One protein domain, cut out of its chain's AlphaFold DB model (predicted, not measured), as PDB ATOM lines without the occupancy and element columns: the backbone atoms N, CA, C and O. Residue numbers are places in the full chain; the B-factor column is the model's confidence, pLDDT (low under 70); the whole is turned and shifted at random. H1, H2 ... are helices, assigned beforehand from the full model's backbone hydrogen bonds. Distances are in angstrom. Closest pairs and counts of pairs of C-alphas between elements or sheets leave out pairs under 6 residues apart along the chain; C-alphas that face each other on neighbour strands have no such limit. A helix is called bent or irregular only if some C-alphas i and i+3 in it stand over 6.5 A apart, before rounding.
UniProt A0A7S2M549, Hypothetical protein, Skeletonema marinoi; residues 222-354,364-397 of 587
ATOM      1  N   ASP A 222     -19.313  -6.398 -22.384       95.25
ATOM      2  CA  ASP A 222     -17.999  -6.052 -22.936       95.25
ATOM      3  C   ASP A 222     -16.921  -5.948 -21.852       95.25
ATOM      4  O   ASP A 222     -15.815  -6.450 -22.046       95.25
ATOM      5  N   ASP A 223     -17.239  -5.375 -20.684       96.12
ATOM      6  CA  ASP A 223     -16.276  -5.305 -19.576       96.12
ATOM      7  C   ASP A 223     -15.937  -6.703 -19.050       96.12
ATOM      8  O   ASP A 223     -14.779  -7.003 -18.755       96.12
ATOM      9  N   LYS A 224     -16.943  -7.583 -18.941       96.31
ATOM     10  CA  LYS A 224     -16.740  -8.975 -18.517       96.31
ATOM     11  C   LYS A 224     -15.869  -9.723 -19.520       96.31
ATOM     12  O   LYS A 224     -14.915 -10.381 -19.110       96.31
ATOM     13  N   LEU A 225     -16.166  -9.594 -20.816       96.31
ATOM     14  CA  LEU A 225     -15.378 -10.190 -21.895       96.31
ATOM     15  C   LEU A 225     -13.946  -9.674 -21.903       96.31
ATOM     16  O   LEU A 225     -13.019 -10.471 -22.014       96.31
ATOM     17  N   ARG A 226     -13.753  -8.361 -21.749       97.25
ATOM     18  CA  ARG A 226     -12.422  -7.765 -21.672       97.25
ATOM     19  C   ARG A 226     -11.643  -8.355 -20.509       97.25
ATOM     20  O   ARG A 226     -10.524  -8.824 -20.686       97.25
ATOM     21  N   LEU A 227     -12.240  -8.355 -19.322       96.94
ATOM     22  CA  LEU A 227     -11.552  -8.775 -18.114       96.94
ATOM     23  C   LEU A 227     -11.215 -10.270 -18.132       96.94
ATOM     24  O   LEU A 227     -10.077 -10.637 -17.854       96.94
ATOM     25  N   LEU A 228     -12.173 -11.127 -18.497       96.56
ATOM     26  CA  LEU A 228     -11.949 -12.570 -18.628       96.56
ATOM     27  C   LEU A 228     -10.979 -12.892 -19.771       96.56
ATOM     28  O   LEU A 228     -10.124 -13.761 -19.616       96.56
ATOM     29  N   GLY A 229     -11.056 -12.149 -20.875       96.56
ATOM     30  CA  GLY A 229     -10.114 -12.230 -21.985       96.56
ATOM     31  C   GLY A 229      -8.690 -11.916 -21.541       96.56
ATOM     32  O   GLY A 229      -7.801 -12.722 -21.784       96.56
ATOM     33  N   ILE A 230      -8.457 -10.818 -20.814       97.31
ATOM     34  CA  ILE A 230      -7.131 -10.488 -20.259       97.31
ATOM     35  C   ILE A 230      -6.642 -11.606 -19.333       97.31
ATOM     36  O   ILE A 230      -5.511 -12.061 -19.480       97.31
ATOM     37  N   VAL A 231      -7.489 -12.083 -18.414       95.88
ATOM     38  CA  VAL A 231      -7.127 -13.160 -17.475       95.88
ATOM     39  C   VAL A 231      -6.684 -14.429 -18.210       95.88
ATOM     40  O   VAL A 231      -5.721 -15.061 -17.788       95.88
ATOM     41  N   LEU A 232      -7.368 -14.801 -19.294       94.38
ATOM     42  CA  LEU A 232      -7.122 -16.049 -20.017       94.38
ATOM     43  C   LEU A 232      -6.071 -15.934 -21.127       94.38
ATOM     44  O   LEU A 232      -5.470 -16.942 -21.490       94.38
ATOM     45  N   THR A 233      -5.849 -14.751 -21.696       93.31
ATOM     46  CA  THR A 233      -5.001 -14.582 -22.891       93.31
ATOM     47  C   THR A 233      -3.697 -13.840 -22.626       93.31
ATOM     48  O   THR A 233      -2.736 -14.067 -23.358       93.31
ATOM     49  N   HIS A 234      -3.619 -13.005 -21.587       95.06
ATOM     50  CA  HIS A 234      -2.423 -12.218 -21.300       95.06
ATOM     51  C   HIS A 234      -1.417 -13.011 -20.453       95.06
ATOM     52  O   HIS A 234      -1.748 -13.482 -19.363       95.06
ATOM     53  N   GLU A 235      -0.167 -13.116 -20.913       91.25
ATOM     54  CA  GLU A 235       0.864 -13.950 -20.268       91.25
ATOM     55  C   GLU A 235       1.149 -13.541 -18.813       91.25
ATOM     56  O   GLU A 235       1.248 -14.403 -17.944       91.25
ATOM     57  N   GLU A 236       1.175 -12.236 -18.506       92.62
ATOM     58  CA  GLU A 236       1.407 -11.732 -17.138       92.62
ATOM     59  C   GLU A 236       0.359 -12.229 -16.125       92.62
ATOM     60  O   GLU A 236       0.650 -12.326 -14.937       92.62
ATOM     61  N   MET A 237      -0.856 -12.572 -16.574       92.81
ATOM     62  CA  MET A 237      -1.931 -13.022 -15.687       92.81
ATOM     63  C   MET A 237      -1.917 -14.526 -15.416       92.81
ATOM     64  O   MET A 237      -2.498 -14.957 -14.418       92.81
ATOM     65  N   LYS A 238      -1.241 -15.318 -16.255       87.19
ATOM     66  CA  LYS A 238      -1.281 -16.787 -16.246       87.19
ATOM     67  C   LYS A 238      -0.954 -17.391 -14.878       87.19
ATOM     68  O   LYS A 238      -1.672 -18.267 -14.399       87.19
ATOM     69  N   ASP A 239       0.077 -16.870 -14.216       86.00
ATOM     70  CA  ASP A 239       0.540 -17.380 -12.920       86.00
ATOM     71  C   ASP A 239      -0.364 -16.985 -11.745       86.00
ATOM     72  O   ASP A 239      -0.347 -17.639 -10.696       86.00
ATOM     73  N   TYR A 240      -1.179 -15.942 -11.927       89.25
ATOM     74  CA  TYR A 240      -2.089 -15.421 -10.912       89.25
ATOM     75  C   TYR A 240      -3.492 -16.027 -10.983       89.25
ATOM     76  O   TYR A 240      -4.246 -15.877 -10.019       89.25
ATOM     77  N   ILE A 241      -3.862 -16.715 -12.074       87.88
ATOM     78  CA  ILE A 241      -5.208 -17.294 -12.238       87.88
ATOM     79  C   ILE A 241      -5.593 -18.183 -11.042       87.88
ATOM     80  O   ILE A 241      -6.664 -17.954 -10.476       87.88
ATOM     81  N   PRO A 242      -4.753 -19.132 -10.570       84.12
ATOM     82  CA  PRO A 242      -5.120 -19.969  -9.424       84.12
ATOM     83  C   PRO A 242      -5.385 -19.153  -8.151       84.12
ATOM     84  O   PRO A 242      -6.335 -19.436  -7.422       84.12
ATOM     85  N   ASP A 243      -4.576 -18.114  -7.914       86.00
ATOM     86  CA  ASP A 243      -4.666 -17.267  -6.723       86.00
ATOM     87  C   ASP A 243      -5.901 -16.341  -6.773       86.00
ATOM     88  O   ASP A 243      -6.558 -16.123  -5.756       86.00
ATOM     89  N   ILE A 244      -6.256 -15.817  -7.954       87.81
ATOM     90  CA  ILE A 244      -7.468 -15.008  -8.172       87.81
ATOM     91  C   ILE A 244      -8.742 -15.853  -8.028       87.81
ATOM     92  O   ILE A 244      -9.748 -15.369  -7.505       87.81
ATOM     93  N   MET A 245      -8.690 -17.109  -8.468       83.00
ATOM     94  CA  MET A 245      -9.807 -18.054  -8.419       83.00
ATOM     95  C   MET A 245     -10.050 -18.648  -7.027       83.00
ATOM     96  O   MET A 245     -10.977 -19.439  -6.862       83.00
ATOM     97  N   ASP A 246      -9.209 -18.315  -6.039       76.12
ATOM     98  CA  ASP A 246      -9.188 -18.945  -4.709       76.12
ATOM     99  C   ASP A 246      -9.088 -20.486  -4.788       76.12
ATOM    100  O   ASP A 246      -9.471 -21.226  -3.877       76.12
ATOM    101  N   LYS A 247      -8.552 -20.999  -5.908       67.88
ATOM    102  CA  LYS A 247      -8.252 -22.416  -6.090       67.88
ATOM    103  C   LYS A 247      -6.934 -22.658  -5.378       67.88
ATOM    104  O   LYS A 247      -5.866 -22.317  -5.886       67.88
ATOM    105  N   ARG A 248      -7.000 -23.241  -4.177       58.91
ATOM    106  CA  ARG A 248      -5.801 -23.735  -3.486       58.91
ATOM    107  C   ARG A 248      -5.029 -24.599  -4.480       58.91
ATOM    108  O   ARG A 248      -5.599 -25.562  -4.987       58.91
ATOM    109  N   ARG A 249      -3.770 -24.247  -4.775       56.75
ATOM    110  CA  ARG A 249      -2.869 -25.122  -5.538       56.75
ATOM    111  C   ARG A 249      -2.784 -26.430  -4.749       56.75
ATOM    112  O   ARG A 249      -2.153 -26.471  -3.695       56.75
ATOM    113  N   GLY A 250      -3.549 -27.432  -5.176       48.84
ATOM    114  CA  GLY A 250      -3.527 -28.759  -4.583       48.84
ATOM    115  C   GLY A 250      -2.119 -29.327  -4.711       48.84
ATOM    116  O   GLY A 250      -1.467 -29.105  -5.726       48.84
ATOM    117  N   GLU A 251      -1.669 -30.011  -3.661       46.31
ATOM    118  CA  GLU A 251      -0.414 -30.776  -3.630       46.31
ATOM    119  C   GLU A 251       0.868 -29.932  -3.760       46.31
ATOM    120  O   GLU A 251       1.770 -30.206  -4.544       46.31
ATOM    121  N   GLY A 252       0.989 -28.898  -2.928       52.88
ATOM    122  CA  GLY A 252       2.258 -28.221  -2.653       52.88
ATOM    123  C   GLY A 252       2.362 -27.886  -1.168       52.88
ATOM    124  O   GLY A 252       1.339 -27.743  -0.501       52.88
ATOM    125  N   GLY A 253       3.583 -27.796  -0.629       55.88
ATOM    126  CA  GLY A 253       3.826 -27.490   0.788       55.88
ATOM    127  C   GLY A 253       3.174 -26.184   1.283       55.88
ATOM    128  O   GLY A 253       2.555 -25.435   0.531       55.88
ATOM    129  N   TRP A 254       3.334 -25.872   2.572       57.66
ATOM    130  CA  TRP A 254       2.690 -24.716   3.226       57.66
ATOM    131  C   TRP A 254       3.033 -23.350   2.594       57.66
ATOM    132  O   TRP A 254       2.188 -22.461   2.535       57.66
ATOM    133  N   GLN A 255       4.237 -23.194   2.033       62.09
ATOM    134  CA  GLN A 255       4.712 -21.934   1.439       62.09
ATOM    135  C   GLN A 255       3.815 -21.389   0.296       62.09
ATOM    136  O   GLN A 255       3.462 -20.204   0.327       62.09
ATOM    137  N   PRO A 256       3.405 -22.193  -0.709       62.88
ATOM    138  CA  PRO A 256       2.415 -21.796  -1.712       62.88
ATOM    139  C   PRO A 256       1.079 -21.292  -1.156       62.88
ATOM    140  O   PRO A 256       0.480 -20.403  -1.766       62.88
ATOM    141  N   ILE A 257       0.627 -21.849  -0.027       62.25
ATOM    142  CA  ILE A 257      -0.659 -21.533   0.610       62.25
ATOM    143  C   ILE A 257      -0.576 -20.179   1.322       62.25
ATOM    144  O   ILE A 257      -1.444 -19.328   1.125       62.25
ATOM    145  N   ASP A 258       0.502 -19.940   2.071       66.56
ATOM    146  CA  ASP A 258       0.691 -18.691   2.820       66.56
ATOM    147  C   ASP A 258       0.886 -17.483   1.886       66.56
ATOM    148  O   ASP A 258       0.388 -16.383   2.140       66.56
ATOM    149  N   SER A 259       1.548 -17.702   0.745       72.38
ATOM    150  CA  SER A 259       1.827 -16.669  -0.264       72.38
ATOM    151  C   SER A 259       0.683 -16.413  -1.259       72.38
ATOM    152  O   SER A 259       0.713 -15.408  -1.977       72.38
ATOM    153  N   ALA A 260      -0.352 -17.262  -1.302       73.31
ATOM    154  CA  ALA A 260      -1.471 -17.117  -2.239       73.31
ATOM    155  C   ALA A 260      -2.248 -15.812  -2.019       73.31
ATOM    156  O   ALA A 260      -2.561 -15.091  -2.965       73.31
ATOM    157  N   SER A 261      -2.490 -15.442  -0.758       79.00
ATOM    158  CA  SER A 261      -3.231 -14.219  -0.425       79.00
ATOM    159  C   SER A 261      -2.503 -12.940  -0.864       79.00
ATOM    160  O   SER A 261      -3.141 -11.987  -1.326       79.00
ATOM    161  N   SER A 262      -1.169 -12.913  -0.762       83.94
ATOM    162  CA  SER A 262      -0.344 -11.794  -1.223       83.94
ATOM    163  C   SER A 262      -0.260 -11.741  -2.745       83.94
ATOM    164  O   SER A 262      -0.400 -10.654  -3.302       83.94
ATOM    165  N   ARG A 263      -0.117 -12.891  -3.422       85.19
ATOM    166  CA  ARG A 263      -0.123 -12.958  -4.893       85.19
ATOM    167  C   ARG A 263      -1.467 -12.532  -5.469       85.19
ATOM    168  O   ARG A 263      -1.500 -11.662  -6.331       85.19
ATOM    169  N   ALA A 264      -2.574 -13.029  -4.918       85.81
ATOM    170  CA  ALA A 264      -3.912 -12.581  -5.291       85.81
ATOM    171  C   ALA A 264      -4.059 -11.066  -5.097       85.81
ATOM    172  O   ALA A 264      -4.603 -10.382  -5.955       85.81
ATOM    173  N   ARG A 265      -3.555 -10.504  -3.986       88.19
ATOM    174  CA  ARG A 265      -3.590  -9.052  -3.741       88.19
ATOM    175  C   ARG A 265      -2.781  -8.262  -4.775       88.19
ATOM    176  O   ARG A 265      -3.258  -7.203  -5.170       88.19
ATOM    177  N   ALA A 266      -1.626  -8.771  -5.201       90.44
ATOM    178  CA  ALA A 266      -0.770  -8.161  -6.221       90.44
ATOM    179  C   ALA A 266      -1.351  -8.266  -7.642       90.44
ATOM    180  O   ALA A 266      -1.167  -7.359  -8.448       90.44
ATOM    181  N   ALA A 267      -2.115  -9.322  -7.926       93.69
ATOM    182  CA  ALA A 267      -2.701  -9.552  -9.240       93.69
ATOM    183  C   ALA A 267      -3.767  -8.510  -9.618       93.69
ATOM    184  O   ALA A 267      -3.899  -8.144 -10.780       93.69
ATOM    185  N   TRP A 268      -4.533  -8.000  -8.649       94.75
ATOM    186  CA  TRP A 268      -5.630  -7.076  -8.955       94.75
ATOM    187  C   TRP A 268      -5.188  -5.690  -9.452       94.75
ATOM    188  O   TRP A 268      -5.823  -5.190 -10.378       94.75
ATOM    189  N   PRO A 269      -4.146  -5.048  -8.889       94.25
ATOM    190  CA  PRO A 269      -3.547  -3.858  -9.491       94.25
ATOM    191  C   PRO A 269      -3.025  -4.089 -10.914       94.25
ATOM    192  O   PRO A 269      -3.242  -3.240 -11.772       94.25
ATOM    193  N   ILE A 270      -2.395  -5.241 -11.177       95.62
ATOM    194  CA  ILE A 270      -1.921  -5.609 -12.523       95.62
ATOM    195  C   ILE A 270      -3.108  -5.717 -13.480       95.62
ATOM    196  O   ILE A 270      -3.115  -5.096 -14.538       95.62
ATOM    197  N   LEU A 271      -4.150  -6.442 -13.076       96.19
ATOM    198  CA  LEU A 271      -5.343  -6.634 -13.887       96.19
ATOM    199  C   LEU A 271      -6.074  -5.312 -14.158       96.19
ATOM    200  O   LEU A 271      -6.537  -5.101 -15.270       96.19
ATOM    201  N   LEU A 272      -6.139  -4.408 -13.173       96.06
ATOM    202  CA  LEU A 272      -6.669  -3.055 -13.365       96.06
ATOM    203  C   LEU A 272      -5.855  -2.286 -14.414       96.06
ATOM    204  O   LEU A 272      -6.458  -1.746 -15.335       96.06
ATOM    205  N   ARG A 273      -4.517  -2.289 -14.309       96.25
ATOM    206  CA  ARG A 273      -3.625  -1.643 -15.287       96.25
ATOM    207  C   ARG A 273      -3.910  -2.155 -16.698       96.25
ATOM    208  O   ARG A 273      -4.218  -1.351 -17.567       96.25
ATOM    209  N   LEU A 274      -3.880  -3.473 -16.899       97.00
ATOM    210  CA  LEU A 274      -4.133  -4.101 -18.202       97.00
ATOM    211  C   LEU A 274      -5.558  -3.829 -18.716       97.00
ATOM    212  O   LEU A 274      -5.779  -3.667 -19.914       97.00
ATOM    213  N   PHE A 275      -6.541  -3.767 -17.816       96.81
ATOM    214  CA  PHE A 275      -7.924  -3.479 -18.179       96.81
ATOM    215  C   PHE A 275      -8.092  -2.052 -18.711       96.81
ATOM    216  O   PHE A 275      -8.796  -1.858 -19.700       96.81
ATOM    217  N   THR A 276      -7.438  -1.064 -18.102       93.56
ATOM    218  CA  THR A 276      -7.517   0.342 -18.531       93.56
ATOM    219  C   THR A 276      -6.559   0.692 -19.672       93.56
ATOM    220  O   THR A 276      -6.729   1.724 -20.313       93.56
ATOM    221  N   ASP A 277      -5.562  -0.152 -19.939       93.50
ATOM    222  CA  ASP A 277      -4.537   0.086 -20.955       93.50
ATOM    223  C   ASP A 277      -5.094  -0.068 -22.382       93.50
ATOM    224  O   ASP A 277      -5.559  -1.143 -22.777       93.50
ATOM    225  N   ALA A 278      -5.044   1.023 -23.155       90.06
ATOM    226  CA  ALA A 278      -5.515   1.101 -24.537       90.06
ATOM    227  C   ALA A 278      -4.734   0.199 -25.501       90.06
ATOM    228  O   ALA A 278      -5.305  -0.224 -26.516       90.06
ATOM    229  N   ASP A 279      -3.481  -0.118 -25.180       93.25
ATOM    230  CA  ASP A 279      -2.594  -0.923 -26.019       93.25
ATOM    231  C   ASP A 279      -2.845  -2.422 -25.828       93.25
ATOM    232  O   ASP A 279      -2.647  -3.221 -26.746       93.25
ATOM    233  N   VAL A 280      -3.400  -2.812 -24.678       95.44
ATOM    234  CA  VAL A 280      -3.820  -4.191 -24.420       95.44
ATOM    235  C   VAL A 280      -5.107  -4.490 -25.191       95.44
ATOM    236  O   VAL A 280      -6.209  -4.059 -24.825       95.44
ATOM    237  N   LYS A 281      -4.974  -5.262 -26.275       95.56
ATOM    238  CA  LYS A 281      -6.099  -5.737 -27.091       95.56
ATOM    239  C   LYS A 281      -6.520  -7.145 -26.697       95.56
ATOM    240  O   LYS A 281      -5.719  -8.074 -26.718       95.56
ATOM    241  N   VAL A 282      -7.808  -7.311 -26.411       96.00
ATOM    242  CA  VAL A 282      -8.432  -8.626 -26.242       96.00
ATOM    243  C   VAL A 282      -8.905  -9.110 -27.604       96.00
ATOM    244  O   VAL A 282      -9.761  -8.475 -28.223       96.00
ATOM    245  N   LEU A 283      -8.330 -10.216 -28.070       95.25
ATOM    246  CA  LEU A 283      -8.676 -10.844 -29.343       95.25
ATOM    247  C   LEU A 283      -9.625 -12.017 -29.110       95.25
ATOM    248  O   LEU A 283      -9.406 -12.843 -28.218       95.25
ATOM    249  N   PHE A 284     -10.669 -12.105 -29.931       94.69
ATOM    250  CA  PHE A 284     -11.549 -13.265 -29.914       94.69
ATOM    251  C   PHE A 284     -10.831 -14.518 -30.441       94.69
ATOM    252  O   PHE A 284      -9.920 -14.405 -31.264       94.69
ATOM    253  N   PRO A 285     -11.228 -15.716 -29.981       93.50
ATOM    254  CA  PRO A 285     -10.755 -16.974 -30.550       93.50
ATOM    255  C   PRO A 285     -11.037 -17.033 -32.056       93.50
ATOM    256  O   PRO A 285     -12.112 -16.623 -32.486       93.50
ATOM    257  N   GLY A 286     -10.119 -17.601 -32.847       91.69
ATOM    258  CA  GLY A 286     -10.280 -17.709 -34.307       91.69
ATOM    259  C   GLY A 286     -11.600 -18.371 -34.724       91.69
ATOM    260  O   GLY A 286     -12.314 -17.840 -35.564       91.69
ATOM    261  N   LYS A 287     -12.011 -19.434 -34.023       90.38
ATOM    262  CA  LYS A 287     -13.302 -20.105 -34.255       90.38
ATOM    263  C   LYS A 287     -14.521 -19.183 -34.152       90.38
ATOM    264  O   LYS A 287     -15.516 -19.425 -34.818       90.38
ATOM    265  N   TRP A 288     -14.479 -18.142 -33.317       91.56
ATOM    266  CA  TRP A 288     -15.613 -17.228 -33.138       91.56
ATOM    267  C   TRP A 288     -15.914 -16.424 -34.409       91.56
ATOM    268  O   TRP A 288     -17.067 -16.124 -34.695       91.56
ATOM    269  N   ILE A 289     -14.879 -16.086 -35.183       90.69
ATOM    270  CA  ILE A 289     -15.012 -15.249 -36.382       90.69
ATOM    271  C   ILE A 289     -15.297 -16.054 -37.659       90.69
ATOM    272  O   ILE A 289     -15.647 -15.445 -38.670       90.69
ATOM    273  N   GLU A 290     -15.192 -17.384 -37.612       93.12
ATOM    274  CA  GLU A 290     -15.432 -18.288 -38.742       93.12
ATOM    275  C   GLU A 290     -16.914 -18.343 -39.134       93.12
ATOM    276  O   GLU A 290     -17.789 -18.545 -38.290       93.12
ATOM    277  N   ASP A 291     -17.204 -18.225 -40.430       92.19
ATOM    278  CA  ASP A 291     -18.585 -18.215 -40.932       92.19
ATOM    279  C   ASP A 291     -19.305 -19.547 -40.702       92.19
ATOM    280  O   ASP A 291     -20.484 -19.558 -40.353       92.19
ATOM    281  N   GLU A 292     -18.587 -20.671 -40.781       92.38
ATOM    282  CA  GLU A 292     -19.143 -21.984 -40.437       92.38
ATOM    283  C   GLU A 292     -19.616 -22.045 -38.982       92.38
ATOM    284  O   GLU A 292     -20.658 -22.628 -38.682       92.38
ATOM    285  N   PHE A 293     -18.862 -21.442 -38.059       89.75
ATOM    286  CA  PHE A 293     -19.247 -21.409 -36.656       89.75
ATOM    287  C   PHE A 293     -20.481 -20.530 -36.452       89.75
ATOM    288  O   PHE A 293     -21.414 -20.957 -35.771       89.75
ATOM    289  N   LYS A 294     -20.536 -19.353 -37.088       90.69
ATOM    290  CA  LYS A 294     -21.717 -18.472 -37.058       90.69
ATOM    291  C   LYS A 294     -22.964 -19.196 -37.560       90.69
ATOM    292  O   LYS A 294     -23.992 -19.157 -36.888       90.69
ATOM    293  N   GLN A 295     -22.851 -19.920 -38.676       90.38
ATOM    294  CA  GLN A 295     -23.956 -20.706 -39.223       90.38
ATOM    295  C   GLN A 295     -24.412 -21.790 -38.240       90.38
ATOM    296  O   GLN A 295     -25.596 -21.863 -37.926       90.38
ATOM    297  N   ARG A 296     -23.479 -22.559 -37.654       88.94
ATOM    298  CA  ARG A 296     -23.807 -23.575 -36.634       88.94
ATOM    299  C   ARG A 296     -24.534 -22.986 -35.422       88.94
ATOM    300  O   ARG A 296     -25.407 -23.641 -34.854       88.94
ATOM    301  N   ILE A 297     -24.166 -21.776 -34.998       88.31
ATOM    302  CA  ILE A 297     -24.848 -21.068 -33.908       88.31
ATOM    303  C   ILE A 297     -26.286 -20.721 -34.300       88.31
ATOM    304  O   ILE A 297     -27.197 -21.005 -33.524       88.31
ATOM    305  N   ASN A 298     -26.483 -20.139 -35.484       88.88
ATOM    306  CA  ASN A 298     -27.800 -19.754 -35.989       88.88
ATOM    307  C   ASN A 298     -28.721 -20.976 -36.135       88.88
ATOM    308  O   ASN A 298     -29.849 -20.966 -35.637       88.88
ATOM    309  N   ASP A 299     -28.203 -22.066 -36.708       87.44
ATOM    310  CA  ASP A 299     -28.930 -23.330 -36.870       87.44
ATOM    311  C   ASP A 299     -29.374 -23.900 -35.513       87.44
ATOM    312  O   ASP A 299     -30.520 -24.314 -35.347       87.44
ATOM    313  N   LYS A 300     -28.489 -23.877 -34.505       85.19
ATOM    314  CA  LYS A 300     -28.806 -24.346 -33.143       85.19
ATOM    315  C   LYS A 300     -29.763 -23.431 -32.390       85.19
ATOM    316  O   LYS A 300     -30.536 -23.918 -31.567       85.19
ATOM    317  N   ALA A 301     -29.693 -22.126 -32.628       83.12
ATOM    318  CA  ALA A 301     -30.620 -21.161 -32.050       83.12
ATOM    319  C   ALA A 301     -32.019 -21.250 -32.684       83.12
ATOM    320  O   ALA A 301     -32.990 -20.820 -32.062       83.12
ATOM    321  N   GLY A 302     -32.121 -21.806 -33.897       85.19
ATOM    322  CA  GLY A 302     -33.342 -21.779 -34.701       85.19
ATOM    323  C   GLY A 302     -33.669 -20.384 -35.243       85.19
ATOM    324  O   GLY A 302     -34.819 -20.127 -35.592       85.19
ATOM    325  N   ASP A 303     -32.681 -19.486 -35.285       85.69
ATOM    326  CA  ASP A 303     -32.804 -18.102 -35.750       85.69
ATOM    327  C   ASP A 303     -31.622 -17.776 -36.689       85.69
ATOM    328  O   ASP A 303     -30.475 -17.737 -36.225       85.69
ATOM    329  N   PRO A 304     -31.879 -17.549 -37.996       87.62
ATOM    330  CA  PRO A 304     -30.858 -17.244 -39.000       87.62
ATOM    331  C   PRO A 304     -29.988 -16.025 -38.681       87.62
ATOM    332  O   PRO A 304     -28.856 -15.961 -39.154       87.62
ATOM    333  N   ASP A 305     -30.490 -15.083 -37.880       89.19
ATOM    334  CA  ASP A 305     -29.812 -13.822 -37.572       89.19
ATOM    335  C   ASP A 305     -29.331 -13.744 -36.115       89.19
ATOM    336  O   ASP A 305     -28.839 -12.701 -35.674       89.19
ATOM    337  N   PHE A 306     -29.420 -14.840 -35.352       88.69
ATOM    338  CA  PHE A 306     -29.100 -14.849 -33.922       88.69
ATOM    339  C   PHE A 306     -27.695 -14.308 -33.630       88.69
ATOM    340  O   PHE A 306     -27.515 -13.432 -32.778       88.69
ATOM    341  N   TYR A 307     -26.688 -14.816 -34.348       88.56
ATOM    342  CA  TYR A 307     -25.302 -14.393 -34.187       88.56
ATOM    343  C   TYR A 307     -25.135 -12.903 -34.504       88.56
ATOM    344  O   TYR A 307     -24.492 -12.183 -33.744       88.56
ATOM    345  N   SER A 308     -25.747 -12.414 -35.583       88.69
ATOM    346  CA  SER A 308     -25.688 -11.000 -35.974       88.69
ATOM    347  C   SER A 308     -26.356 -10.091 -34.937       88.69
ATOM    348  O   SER A 308     -25.867  -8.995 -34.671       88.69
ATOM    349  N   ASN A 309     -27.433 -10.553 -34.301       87.75
ATOM    350  CA  ASN A 309     -28.191  -9.781 -33.315       87.75
ATOM    351  C   ASN A 309     -27.542  -9.764 -31.923       87.75
ATOM    352  O   ASN A 309     -27.710  -8.801 -31.170       87.75
ATOM    353  N   HIS A 310     -26.811 -10.819 -31.560       87.12
ATOM    354  CA  HIS A 310     -26.331 -11.012 -30.189       87.12
ATOM    355  C   HIS A 310     -24.816 -11.190 -30.051       87.12
ATOM    356  O   HIS A 310     -24.312 -11.083 -28.937       87.12
ATOM    357  N   GLY A 311     -24.087 -11.449 -31.136       85.62
ATOM    358  CA  GLY A 311     -22.645 -11.738 -31.146       85.62
ATOM    359  C   GLY A 311     -21.734 -10.525 -31.344       85.62
ATOM    360  O   GLY A 311     -20.511 -10.666 -31.294       85.62
ATOM    361  N   ASN A 312     -22.309  -9.338 -31.549       88.88
ATOM    362  CA  ASN A 312     -21.568  -8.094 -31.750       88.88
ATOM    363  C   ASN A 312     -21.065  -7.525 -30.415       88.88
ATOM    364  O   ASN A 312     -21.646  -6.596 -29.858       88.88
ATOM    365  N   PHE A 313     -19.975  -8.095 -29.904       93.94
ATOM    366  CA  PHE A 313     -19.310  -7.647 -28.681       93.94
ATOM    367  C   PHE A 313     -18.071  -6.797 -28.980       93.94
ATOM    368  O   PHE A 313     -17.361  -7.035 -29.958       93.94
ATOM    369  N   ASN A 314     -17.754  -5.851 -28.093       95.00
ATOM    370  CA  ASN A 314     -16.566  -5.006 -28.197       95.00
ATOM    371  C   ASN A 314     -15.797  -4.915 -26.861       95.00
ATOM    372  O   ASN A 314     -15.872  -3.898 -26.164       95.00
ATOM    373  N   PRO A 315     -14.963  -5.917 -26.520       96.06
ATOM    374  CA  PRO A 315     -14.126  -5.893 -25.317       96.06
ATOM    375  C   PRO A 315     -13.003  -4.841 -25.370       96.06
ATOM    376  O   PRO A 315     -12.230  -4.710 -24.425       96.06
ATOM    377  N   ASN A 316     -12.863  -4.096 -26.469       96.62
ATOM    378  CA  ASN A 316     -11.860  -3.043 -26.639       96.62
ATOM    379  C   ASN A 316     -12.508  -1.654 -26.763       96.62
ATOM    380  O   ASN A 316     -11.928  -0.748 -27.366       96.62
ATOM    381  N   ASN A 317     -13.717  -1.482 -26.216       92.75
ATOM    382  CA  ASN A 317     -14.413  -0.202 -26.204       92.75
ATOM    383  C   ASN A 317     -13.622   0.844 -25.388       92.75
ATOM    384  O   ASN A 317     -13.549   0.775 -24.159       92.75
ATOM    385  N   LYS A 318     -13.067   1.843 -26.089       88.38
ATOM    386  CA  LYS A 318     -12.228   2.902 -25.506       88.38
ATOM    387  C   LYS A 318     -12.957   3.731 -24.446       88.38
ATOM    388  O   LYS A 318     -12.342   4.109 -23.455       88.38
ATOM    389  N   GLU A 319     -14.251   3.984 -24.628       82.75
ATOM    390  CA  GLU A 319     -15.051   4.770 -23.680       82.75
ATOM    391  C   GLU A 319     -15.219   4.023 -22.359       82.75
ATOM    392  O   GLU A 319     -15.047   4.599 -21.288       82.75
ATOM    393  N   ARG A 320     -15.483   2.710 -22.429       89.31
ATOM    394  CA  ARG A 320     -15.569   1.854 -21.239       89.31
ATOM    395  C   ARG A 320     -14.236   1.794 -20.507       89.31
ATOM    396  O   ARG A 320     -14.214   1.912 -19.288       89.31
ATOM    397  N   MET A 321     -13.131   1.634 -21.232       88.38
ATOM    398  CA  MET A 321     -11.787   1.534 -20.648       88.38
ATOM    399  C   MET A 321     -11.338   2.818 -19.947       88.38
ATOM    400  O   MET A 321     -10.621   2.743 -18.954       88.38
ATOM    401  N   ALA A 322     -11.790   3.974 -20.437       83.00
ATOM    402  CA  ALA A 322     -11.489   5.278 -19.859       83.00
ATOM    403  C   ALA A 322     -12.282   5.584 -18.574       83.00
ATOM    404  O   ALA A 322     -11.984   6.570 -17.900       83.00
ATOM    405  N   LEU A 323     -13.284   4.774 -18.211       82.06
ATOM    406  CA  LEU A 323     -14.018   4.973 -16.961       82.06
ATOM    407  C   LEU A 323     -13.080   4.829 -15.744       82.06
ATOM    408  O   LEU A 323     -12.094   4.093 -15.799       82.06
ATOM    409  N   PRO A 324     -13.386   5.494 -14.614       78.44
ATOM    410  CA  PRO A 324     -12.539   5.483 -13.422       78.44
ATOM    411  C   PRO A 324     -12.692   4.169 -12.640       78.44
ATOM    412  O   PRO A 324     -13.247   4.130 -11.539       78.44
ATOM    413  N   TRP A 325     -12.231   3.069 -13.230       86.25
ATOM    414  CA  TRP A 325     -12.232   1.758 -12.600       86.25
ATOM    415  C   TRP A 325     -11.290   1.743 -11.400       86.25
ATOM    416  O   TRP A 325     -10.164   2.232 -11.453       86.25
ATOM    417  N   ASP A 326     -11.732   1.118 -10.313       87.69
ATOM    418  CA  ASP A 326     -10.878   0.814  -9.175       87.69
ATOM    419  C   ASP A 326     -10.732  -0.702  -9.001       87.69
ATOM    420  O   ASP A 326     -11.478  -1.521  -9.549       87.69
ATOM    421  N   THR A 327      -9.767  -1.105  -8.178       91.31
ATOM    422  CA  THR A 327      -9.497  -2.522  -7.914       91.31
ATOM    423  C   THR A 327     -10.716  -3.251  -7.331       91.31
ATOM    424  O   THR A 327     -10.863  -4.458  -7.513       91.31
ATOM    425  N   LYS A 328     -11.600  -2.553  -6.605       89.81
ATOM    426  CA  LYS A 328     -12.812  -3.156  -6.026       89.81
ATOM    427  C   LYS A 328     -13.837  -3.469  -7.111       89.81
ATOM    428  O   LYS A 328     -14.440  -4.540  -7.077       89.81
ATOM    429  N   THR A 329     -14.000  -2.563  -8.062       90.06
ATOM    430  CA  THR A 329     -14.924  -2.680  -9.185       90.06
ATOM    431  C   THR A 329     -14.430  -3.743 -10.155       90.06
ATOM    432  O   THR A 329     -15.205  -4.618 -10.516       90.06
ATOM    433  N   ILE A 330     -13.130  -3.788 -10.463       94.75
ATOM    434  CA  ILE A 330     -12.543  -4.862 -11.280       94.75
ATOM    435  C   ILE A 330     -12.756  -6.243 -10.646       94.75
ATOM    436  O   ILE A 330     -13.197  -7.173 -11.318       94.75
ATOM    437  N   LYS A 331     -12.542  -6.386  -9.331       94.62
ATOM    438  CA  LYS A 331     -12.874  -7.637  -8.619       94.62
ATOM    439  C   LYS A 331     -14.348  -8.005  -8.745       94.62
ATOM    440  O   LYS A 331     -14.675  -9.187  -8.832       94.62
ATOM    441  N   PHE A 332     -15.235  -7.013  -8.698       93.50
ATOM    442  CA  PHE A 332     -16.668  -7.225  -8.858       93.50
ATOM    443  C   PHE A 332     -17.015  -7.684 -10.278       93.50
ATOM    444  O   PHE A 332     -17.691  -8.696 -10.403       93.50
ATOM    445  N   VAL A 333     -16.494  -7.020 -11.317       95.38
ATOM    446  CA  VAL A 333     -16.662  -7.415 -12.730       95.38
ATOM    447  C   VAL A 333     -16.186  -8.854 -12.940       95.38
ATOM    448  O   VAL A 333     -16.920  -9.662 -13.505       95.38
ATOM    449  N   PHE A 334     -14.997  -9.194 -12.425       95.31
ATOM    450  CA  PHE A 334     -14.438 -10.543 -12.536       95.31
ATOM    451  C   PHE A 334     -15.352 -11.569 -11.883       95.31
ATOM    452  O   PHE A 334     -15.716 -12.559 -12.503       95.31
ATOM    453  N   LYS A 335     -15.751 -11.318 -10.633       93.06
ATOM    454  CA  LYS A 335     -16.607 -12.233  -9.886       93.06
ATOM    455  C   LYS A 335     -17.974 -12.401 -10.544       93.06
ATOM    456  O   LYS A 335     -18.500 -13.507 -10.532       93.06
ATOM    457  N   ASP A 336     -18.548 -11.330 -11.083       93.00
ATOM    458  CA  ASP A 336     -19.843 -11.365 -11.763       93.00
ATOM    459  C   ASP A 336     -19.762 -12.208 -13.046       93.00
ATOM    460  O   ASP A 336     -20.533 -13.150 -13.208       93.00
ATOM    461  N   GLY A 337     -18.761 -11.961 -13.899       92.94
ATOM    462  CA  GLY A 337     -18.523 -12.769 -15.102       92.94
ATOM    463  C   GLY A 337     -18.139 -14.222 -14.801       92.94
ATOM    464  O   GLY A 337     -18.620 -15.140 -15.457       92.94
ATOM    465  N   HIS A 338     -17.322 -14.459 -13.771       91.75
ATOM    466  CA  HIS A 338     -16.963 -15.809 -13.332       91.75
ATOM    467  C   HIS A 338     -18.166 -16.564 -12.752       91.75
ATOM    468  O   HIS A 338     -18.329 -17.741 -13.048       91.75
ATOM    469  N   THR A 339     -19.052 -15.892 -12.009       90.81
ATOM    470  CA  THR A 339     -20.298 -16.495 -11.501       90.81
ATOM    471  C   THR A 339     -21.233 -16.885 -12.648       90.81
ATOM    472  O   THR A 339     -21.820 -17.968 -12.614       90.81
ATOM    473  N   ASP A 340     -21.361 -16.029 -13.669       89.62
ATOM    474  CA  ASP A 340     -22.116 -16.345 -14.888       89.62
ATOM    475  C   ASP A 340     -21.532 -17.591 -15.580       89.62
ATOM    476  O   ASP A 340     -22.269 -18.522 -15.918       89.62
ATOM    477  N   TYR A 341     -20.204 -17.637 -15.725       89.56
ATOM    478  CA  TYR A 341     -19.489 -18.750 -16.346       89.56
ATOM    479  C   TYR A 341     -19.604 -20.055 -15.546       89.56
ATOM    480  O   TYR A 341     -19.959 -21.081 -16.112       89.56
ATOM    481  N   GLU A 342     -19.385 -20.033 -14.229       86.25
ATOM    482  CA  GLU A 342     -19.531 -21.201 -13.348       86.25
ATOM    483  C   GLU A 342     -20.966 -21.743 -13.375       86.25
ATOM    484  O   GLU A 342     -21.182 -22.954 -13.460       86.25
ATOM    485  N   GLY A 343     -21.959 -20.846 -13.353       83.12
ATOM    486  CA  GLY A 343     -23.366 -21.210 -13.460       83.12
ATOM    487  C   GLY A 343     -23.677 -21.933 -14.768       83.12
ATOM    488  O   GLY A 343     -24.352 -22.960 -14.744       83.12
ATOM    489  N   MET A 344     -23.161 -21.434 -15.892       82.38
ATOM    490  CA  MET A 344     -23.294 -22.083 -17.196       82.38
ATOM    491  C   MET A 344     -22.545 -23.419 -17.247       82.38
ATOM    492  O   MET A 344     -23.125 -24.423 -17.658       82.38
ATOM    493  N   MET A 345     -21.291 -23.452 -16.789       79.69
ATOM    494  CA  MET A 345     -20.474 -24.661 -16.785       79.69
ATOM    495  C   MET A 345     -21.120 -25.765 -15.962       79.69
ATOM    496  O   MET A 345     -21.139 -26.897 -16.413       79.69
ATOM    497  N   LYS A 346     -21.771 -25.452 -14.839       77.75
ATOM    498  CA  LYS A 346     -22.534 -26.444 -14.071       77.75
ATOM    499  C   LYS A 346     -23.589 -27.170 -14.916       77.75
ATOM    500  O   LYS A 346     -23.739 -28.374 -14.757       77.75
ATOM    501  N   TYR A 347     -24.313 -26.468 -15.790       73.25
ATOM    502  CA  TYR A 347     -25.281 -27.101 -16.697       73.25
ATOM    503  C   TYR A 347     -24.597 -27.827 -17.854       73.25
ATOM    504  O   TYR A 347     -25.060 -28.881 -18.275       73.25
ATOM    505  N   TYR A 348     -23.487 -27.280 -18.343       72.44
ATOM    506  CA  TYR A 348     -22.720 -27.861 -19.438       72.44
ATOM    507  C   TYR A 348     -22.019 -29.173 -19.041       72.44
ATOM    508  O   TYR A 348     -21.941 -30.094 -19.850       72.44
ATOM    509  N   THR A 349     -21.536 -29.268 -17.796       68.88
ATOM    510  CA  THR A 349     -20.861 -30.445 -17.223       68.88
ATOM    511  C   THR A 349     -21.812 -31.412 -16.532       68.88
ATOM    512  O   THR A 349     -21.396 -32.510 -16.167       68.88
ATOM    513  N   MET A 350     -23.071 -31.023 -16.290       64.69
ATOM    514  CA  MET A 350     -24.094 -32.004 -15.944       64.69
ATOM    515  C   MET A 350     -24.136 -32.989 -17.103       64.69
ATOM    516  O   MET A 350     -24.358 -32.584 -18.247       64.69
ATOM    517  N   GLY A 351     -23.867 -34.265 -16.802       54.16
ATOM    518  CA  GLY A 351     -24.079 -35.337 -17.757       54.16
ATOM    519  C   GLY A 351     -25.446 -35.100 -18.372       54.16
ATOM    520  O   GLY A 351     -26.441 -34.975 -17.654       54.16
ATOM    521  N   THR A 352     -25.476 -34.914 -19.686       50.03
ATOM    522  CA  THR A 352     -26.720 -35.030 -20.429       50.03
ATOM    523  C   THR A 352     -27.136 -36.458 -20.169       50.03
ATOM    524  O   THR A 352     -26.555 -37.370 -20.751       50.03
ATOM    525  N   GLY A 353     -28.013 -36.641 -19.183       40.38
ATOM    526  CA  GLY A 353     -28.686 -37.897 -18.945       40.38
ATOM    527  C   GLY A 353     -29.384 -38.212 -20.247       40.38
ATOM    528  O   GLY A 353     -30.439 -37.651 -20.541       40.38
ATOM    529  N   GLY A 354     -28.723 -39.026 -21.063       35.53
ATOM    530  CA  GLY A 354     -29.438 -39.818 -22.021       35.53
ATOM    531  C   GLY A 354     -30.485 -40.592 -21.232       35.53
ATOM    532  O   GLY A 354     -30.256 -40.985 -20.085       35.53
ATOM    533  N   ASP A 364     -17.688 -36.721 -23.421       62.03
ATOM    534  CA  ASP A 364     -16.983 -36.020 -22.354       62.03
ATOM    535  C   ASP A 364     -17.184 -34.522 -22.584       62.03
ATOM    536  O   ASP A 364     -16.951 -33.999 -23.675       62.03
ATOM    537  N   TRP A 365     -17.683 -33.809 -21.573       69.00
ATOM    538  CA  TRP A 365     -18.004 -32.382 -21.716       69.00
ATOM    539  C   TRP A 365     -16.786 -31.557 -22.165       69.00
ATOM    540  O   TRP A 365     -16.943 -30.486 -22.744       69.00
ATOM    541  N   TRP A 366     -15.585 -32.090 -21.932       68.81
ATOM    542  CA  TRP A 366     -14.302 -31.565 -22.383       68.81
ATOM    543  C   TRP A 366     -14.183 -31.517 -23.921       68.81
ATOM    544  O   TRP A 366     -13.663 -30.544 -24.477       68.81
ATOM    545  N   ASP A 367     -14.726 -32.523 -24.609       70.75
ATOM    546  CA  ASP A 367     -14.613 -32.715 -26.060       70.75
ATOM    547  C   ASP A 367     -15.801 -32.157 -26.843       70.75
ATOM    548  O   ASP A 367     -15.760 -32.065 -28.072       70.75
ATOM    549  N   ARG A 368     -16.854 -31.713 -26.147       74.50
ATOM    550  CA  ARG A 368     -18.016 -31.090 -26.785       74.50
ATOM    551  C   ARG A 368     -17.605 -29.869 -27.614       74.50
ATOM    552  O   ARG A 368     -16.762 -29.051 -27.222       74.50
ATOM    553  N   ASP A 369     -18.234 -29.757 -28.781       76.12
ATOM    554  CA  ASP A 369     -18.060 -28.618 -29.680       76.12
ATOM    555  C   ASP A 369     -18.587 -27.329 -29.032       76.12
ATOM    556  O   ASP A 369     -19.608 -27.337 -28.337       76.12
ATOM    557  N   GLU A 370     -17.905 -26.211 -29.275       80.31
ATOM    558  CA  GLU A 370     -18.179 -24.949 -28.590       80.31
ATOM    559  C   GLU A 370     -19.568 -24.380 -28.934       80.31
ATOM    560  O   GLU A 370     -20.162 -23.679 -28.116       80.31
ATOM    561  N   SER A 371     -20.156 -24.756 -30.079       78.00
ATOM    562  CA  SER A 371     -21.531 -24.375 -30.432       78.00
ATOM    563  C   SER A 371     -22.581 -25.056 -29.548       78.00
ATOM    564  O   SER A 371     -23.710 -24.583 -29.471       78.00
ATOM    565  N   HIS A 372     -22.252 -26.149 -28.840       77.56
ATOM    566  CA  HIS A 372     -23.183 -26.793 -27.897       77.56
ATOM    567  C   HIS A 372     -23.546 -25.903 -26.721       77.56
ATOM    568  O   HIS A 372     -24.555 -26.135 -26.073       77.56
ATOM    569  N   ILE A 373     -22.788 -24.844 -26.458       71.31
ATOM    570  CA  ILE A 373     -23.174 -23.871 -25.441       71.31
ATOM    571  C   ILE A 373     -24.548 -23.247 -25.746       71.31
ATOM    572  O   ILE A 373     -25.301 -22.956 -24.817       71.31
ATOM    573  N   MET A 374     -24.924 -23.181 -27.034       71.56
ATOM    574  CA  MET A 374     -26.220 -22.704 -27.531       71.56
ATOM    575  C   MET A 374     -27.419 -23.534 -27.119       71.56
ATOM    576  O   MET A 374     -28.530 -23.036 -27.221       71.56
ATOM    577  N   THR A 375     -27.241 -24.765 -26.642       71.19
ATOM    578  CA  THR A 375     -28.363 -25.535 -26.090       71.19
ATOM    579  C   THR A 375     -28.665 -25.139 -24.642       71.19
ATOM    580  O   THR A 375     -29.738 -25.445 -24.131       71.19
ATOM    581  N   TYR A 376     -27.750 -24.415 -23.985       66.94
ATOM    582  CA  TYR A 376     -27.846 -24.012 -22.576       66.94
ATOM    583  C   TYR A 376     -28.008 -22.495 -22.381       66.94
ATOM    584  O   TYR A 376     -28.562 -22.055 -21.374       66.94
ATOM    585  N   THR A 377     -27.589 -21.681 -23.353       60.88
ATOM    586  CA  THR A 377     -27.797 -20.223 -23.394       60.88
ATOM    587  C   THR A 377     -29.101 -19.694 -24.025       60.88
ATOM    588  O   THR A 377     -29.376 -18.512 -23.790       60.88
ATOM    589  N   PRO A 378     -29.970 -20.445 -24.744       52.06
ATOM    590  CA  PRO A 378     -31.060 -19.844 -25.524       52.06
ATOM    591  C   PRO A 378     -32.163 -19.263 -24.626       52.06
ATOM    592  O   PRO A 378     -32.949 -18.418 -25.038       52.06
ATOM    593  N   GLN A 379     -32.169 -19.618 -23.339       56.25
ATOM    594  CA  GLN A 379     -33.058 -19.016 -22.346       56.25
ATOM    595  C   GLN A 379     -32.637 -17.580 -21.959       56.25
ATOM    596  O   GLN A 379     -33.401 -16.887 -21.284       56.25
ATOM    597  N   ARG A 380     -31.427 -17.125 -22.343       64.62
ATOM    598  CA  ARG A 380     -30.841 -15.816 -22.000       64.62
ATOM    599  C   ARG A 380     -29.791 -15.368 -23.036       64.62
ATOM    600  O   ARG A 380     -28.599 -15.532 -22.788       64.62
ATOM    601  N   ALA A 381     -30.201 -14.695 -24.116       69.31
ATOM    602  CA  ALA A 381     -29.288 -14.085 -25.107       69.31
ATOM    603  C   ALA A 381     -28.143 -13.254 -24.473       69.31
ATOM    604  O   ALA A 381     -27.009 -13.268 -24.935       69.31
ATOM    605  N   GLN A 382     -28.406 -12.623 -23.325       72.75
ATOM    606  CA  GLN A 382     -27.425 -11.912 -22.489       72.75
ATOM    607  C   GLN A 382     -26.229 -12.756 -21.980       72.75
ATOM    608  O   GLN A 382     -25.268 -12.181 -21.479       72.75
ATOM    609  N   LEU A 383     -26.285 -14.091 -22.049       82.69
ATOM    610  CA  LEU A 383     -25.204 -15.004 -21.648       82.69
ATOM    611  C   LEU A 383     -24.416 -15.557 -22.843       82.69
ATOM    612  O   LEU A 383     -23.484 -16.331 -22.646       82.69
ATOM    613  N   PHE A 384     -24.759 -15.166 -24.072       87.31
ATOM    614  CA  PHE A 384     -24.121 -15.683 -25.283       87.31
ATOM    615  C   PHE A 384     -22.603 -15.436 -25.313       87.31
ATOM    616  O   PHE A 384     -21.846 -16.287 -25.773       87.31
ATOM    617  N   TYR A 385     -22.141 -14.339 -24.704       90.81
ATOM    618  CA  TYR A 385     -20.718 -14.019 -24.558       90.81
ATOM    619  C   TYR A 385     -19.896 -15.106 -23.845       90.81
ATOM    620  O   TYR A 385     -18.686 -15.200 -24.046       90.81
ATOM    621  N   LEU A 386     -20.532 -15.955 -23.028       90.19
ATOM    622  CA  LEU A 386     -19.857 -17.051 -22.338       90.19
ATOM    623  C   LEU A 386     -19.330 -18.124 -23.303       90.19
ATOM    624  O   LEU A 386     -18.415 -18.853 -22.931       90.19
ATOM    625  N   ALA A 387     -19.837 -18.188 -24.540       89.12
ATOM    626  CA  ALA A 387     -19.279 -19.024 -25.605       89.12
ATOM    627  C   ALA A 387     -17.807 -18.686 -25.881       89.12
ATOM    628  O   ALA A 387     -16.955 -19.571 -25.962       89.12
ATOM    629  N   ILE A 388     -17.500 -17.390 -25.938       92.81
ATOM    630  CA  ILE A 388     -16.145 -16.869 -26.135       92.81
ATOM    631  C   ILE A 388     -15.274 -17.209 -24.924       92.81
ATOM    632  O   ILE A 388     -14.144 -17.672 -25.074       92.81
ATOM    633  N   VAL A 389     -15.818 -17.032 -23.715       93.12
ATOM    634  CA  VAL A 389     -15.116 -17.372 -22.468       93.12
ATOM    635  C   VAL A 389     -14.790 -18.864 -22.423       93.12
ATOM    636  O   VAL A 389     -13.666 -19.223 -22.086       93.12
ATOM    637  N   PHE A 390     -15.727 -19.729 -22.821       90.12
ATOM    638  CA  PHE A 390     -15.514 -21.173 -22.904       90.12
ATOM    639  C   PHE A 390     -14.406 -21.540 -23.889       90.12
ATOM    640  O   PHE A 390     -13.537 -22.336 -23.548       90.12
ATOM    641  N   MET A 391     -14.390 -20.931 -25.076       91.38
ATOM    642  CA  MET A 391     -13.313 -21.128 -26.050       91.38
ATOM    643  C   MET A 391     -11.944 -20.736 -25.478       91.38
ATOM    644  O   MET A 391     -10.990 -21.500 -25.612       91.38
ATOM    645  N   TRP A 392     -11.832 -19.577 -24.816       93.56
ATOM    646  CA  TRP A 392     -10.580 -19.168 -24.167       93.56
ATOM    647  C   TRP A 392     -10.176 -20.116 -23.028       93.56
ATOM    648  O   TRP A 392      -9.003 -20.478 -22.938       93.56
ATOM    649  N   ASP A 393     -11.122 -20.538 -22.183       90.56
ATOM    650  CA  ASP A 393     -10.856 -21.466 -21.073       90.56
ATOM    651  C   ASP A 393     -10.363 -22.813 -21.626       90.56
ATOM    652  O   ASP A 393      -9.320 -23.312 -21.203       90.56
ATOM    653  N   LYS A 394     -11.029 -23.346 -22.662       88.06
ATOM    654  CA  LYS A 394     -10.648 -24.586 -23.357       88.06
ATOM    655  C   LYS A 394      -9.242 -24.506 -23.951       88.06
ATOM    656  O   LYS A 394      -8.437 -25.403 -23.715       88.06
ATOM    657  N   LEU A 395      -8.902 -23.407 -24.633       88.81
ATOM    658  CA  LEU A 395      -7.558 -23.166 -25.186       88.81
ATOM    659  C   LEU A 395      -6.450 -23.152 -24.119       88.81
ATOM    660  O   LEU A 395      -5.279 -23.350 -24.444       88.81
ATOM    661  N   LYS A 396      -6.799 -22.903 -22.853       86.94
ATOM    662  CA  LYS A 396      -5.862 -22.865 -21.725       86.94
ATOM    663  C   LYS A 396      -5.990 -24.064 -20.782       86.94
ATOM    664  O   LYS A 396      -5.400 -24.030 -19.705       86.94
ATOM    665  N   ASN A 397      -6.677 -25.131 -21.196       85.50
ATOM    666  CA  ASN A 397      -6.935 -26.334 -20.393       85.50
ATOM    667  C   ASN A 397      -7.777 -26.067 -19.132       85.50
ATOM    668  O   ASN A 397      -7.497 -26.598 -18.058       85.50
TER     669      ASN A 397
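Overview. This is residues 222 to 354 and 364 to 397 of the 587 residues of the protein "Hypothetical protein" of Skeletonema marinoi (UniProt A0A7S2M549). Two short helices, H1 and H10, lie side by side in the middle, and the long helix H8 crosses both, about perpendicular to each. At one end the long, kinked helix H3, with H2 packed on it, meets H1 and H8; at the other end H5, H6 and H9 form a cluster reached through H10, and residues 250 to 255 stick out. You have 167 printed residues with ten named helices, H1 to H10 in order along the chain, and no named strand: the class is all helix, with 108 residues in the helices. The whole is compact, with a radius of gyration of the C-alphas of 17.0 A and spans of 51 by 43 by 24 A.

Along the chain. Find C-alpha 222 at (-17.999, -6.052, -22.936); there H1 begins, residues 222 to 233, 15.5 A long. H2 follows at residues 235 to 244 and is irregular, with C-alphas 239 and 242 7.1 A apart. Next look at C-alpha 254, at (2.690, -24.716, 3.226), where H3 starts; it covers residues 254 to 276 over 34.7 A, has a kink of 42 degrees near residue 262, and is only just irregular, with C-alphas 258 and 261 6.8 A apart. Read on through H4, residues 286 to 289, H5, residues 291 to 301 and 15.2 A long, H6, residues 306 to 310, and H7, residues 318 to 321. H8 takes residues 327 to 349 and measures 31.6 A. Beyond the cut come H9, residues 370 to 375, and H10, residues 386 to 395, which ends with C-alpha 395 at (-7.558, -23.166, -25.186).

Arrangement. Begin at the hub, H1, which touches four other helices. It touches H10 at a shallow tilt of 6 degrees, the same way, closest at the C-alphas of Leu 232 and Trp 392, 6.2 A. With residues 223 to 228 alone it touches H8, about perpendicular at 79 degrees; the closest C-alphas are those of Lys 224 and Gly 337, 5.4 A. With residues 226 to 231 alone it touches H3 at a steep tilt of 49 degrees, opposite ways, closest at the C-alphas of Leu 227 and Phe 275, 6.4 A. H1 and H2 touch only at the corner, where the closest C-alphas, of Val 231 and Met 237, are 5.5 A apart. Go on to H2 and H3, which touch, with the C-alphas of Asp 243 and Ala 264 closest at 5.0 A. H3 and H8 touch too, closest at the C-alphas of Trp 268 and Thr 327, 6.1 A. Toward the other end, H9 and H10 form a helical hairpin, opposite ways at a shallow tilt of 33 degrees, only just short of steep; the C-alphas of Ile 373 and Ala 387 are closest, at 6.2 A. H5 touches H9, with the C-alphas of Ile 297 and Ser 371 closest at 5.8 A, and H6, with those of Asn 298 and Phe 306 closest at 5.5 A. H4 is near H10, and H7 is near H3. In H1, H5, H6 and H10 every O i to N i+4 pair is within hydrogen-bond range; H3 has 14 of 19, H8 18 of 19, H2 2 of 6 beside 4 of 7 O i to N i+3 pairs, H9 0 of 2 beside 3 of 3, and H4 and H7 are too short for an O i to N i+4 pair.

Size, cuts and confidence. The two C-alphas farthest apart are those of Trp 254 and Pro 304, 54.4 A. Residues 355 to 363 are not printed, and C-alphas 354 and 364 are 13.0 A apart across this cut. Of the links that are printed whole, none is long. The mean pLDDT of the printed part is 83.8; look for values under 70 at residues 247 to 258, 349 to 354, 364 to 366 and 376 to 381.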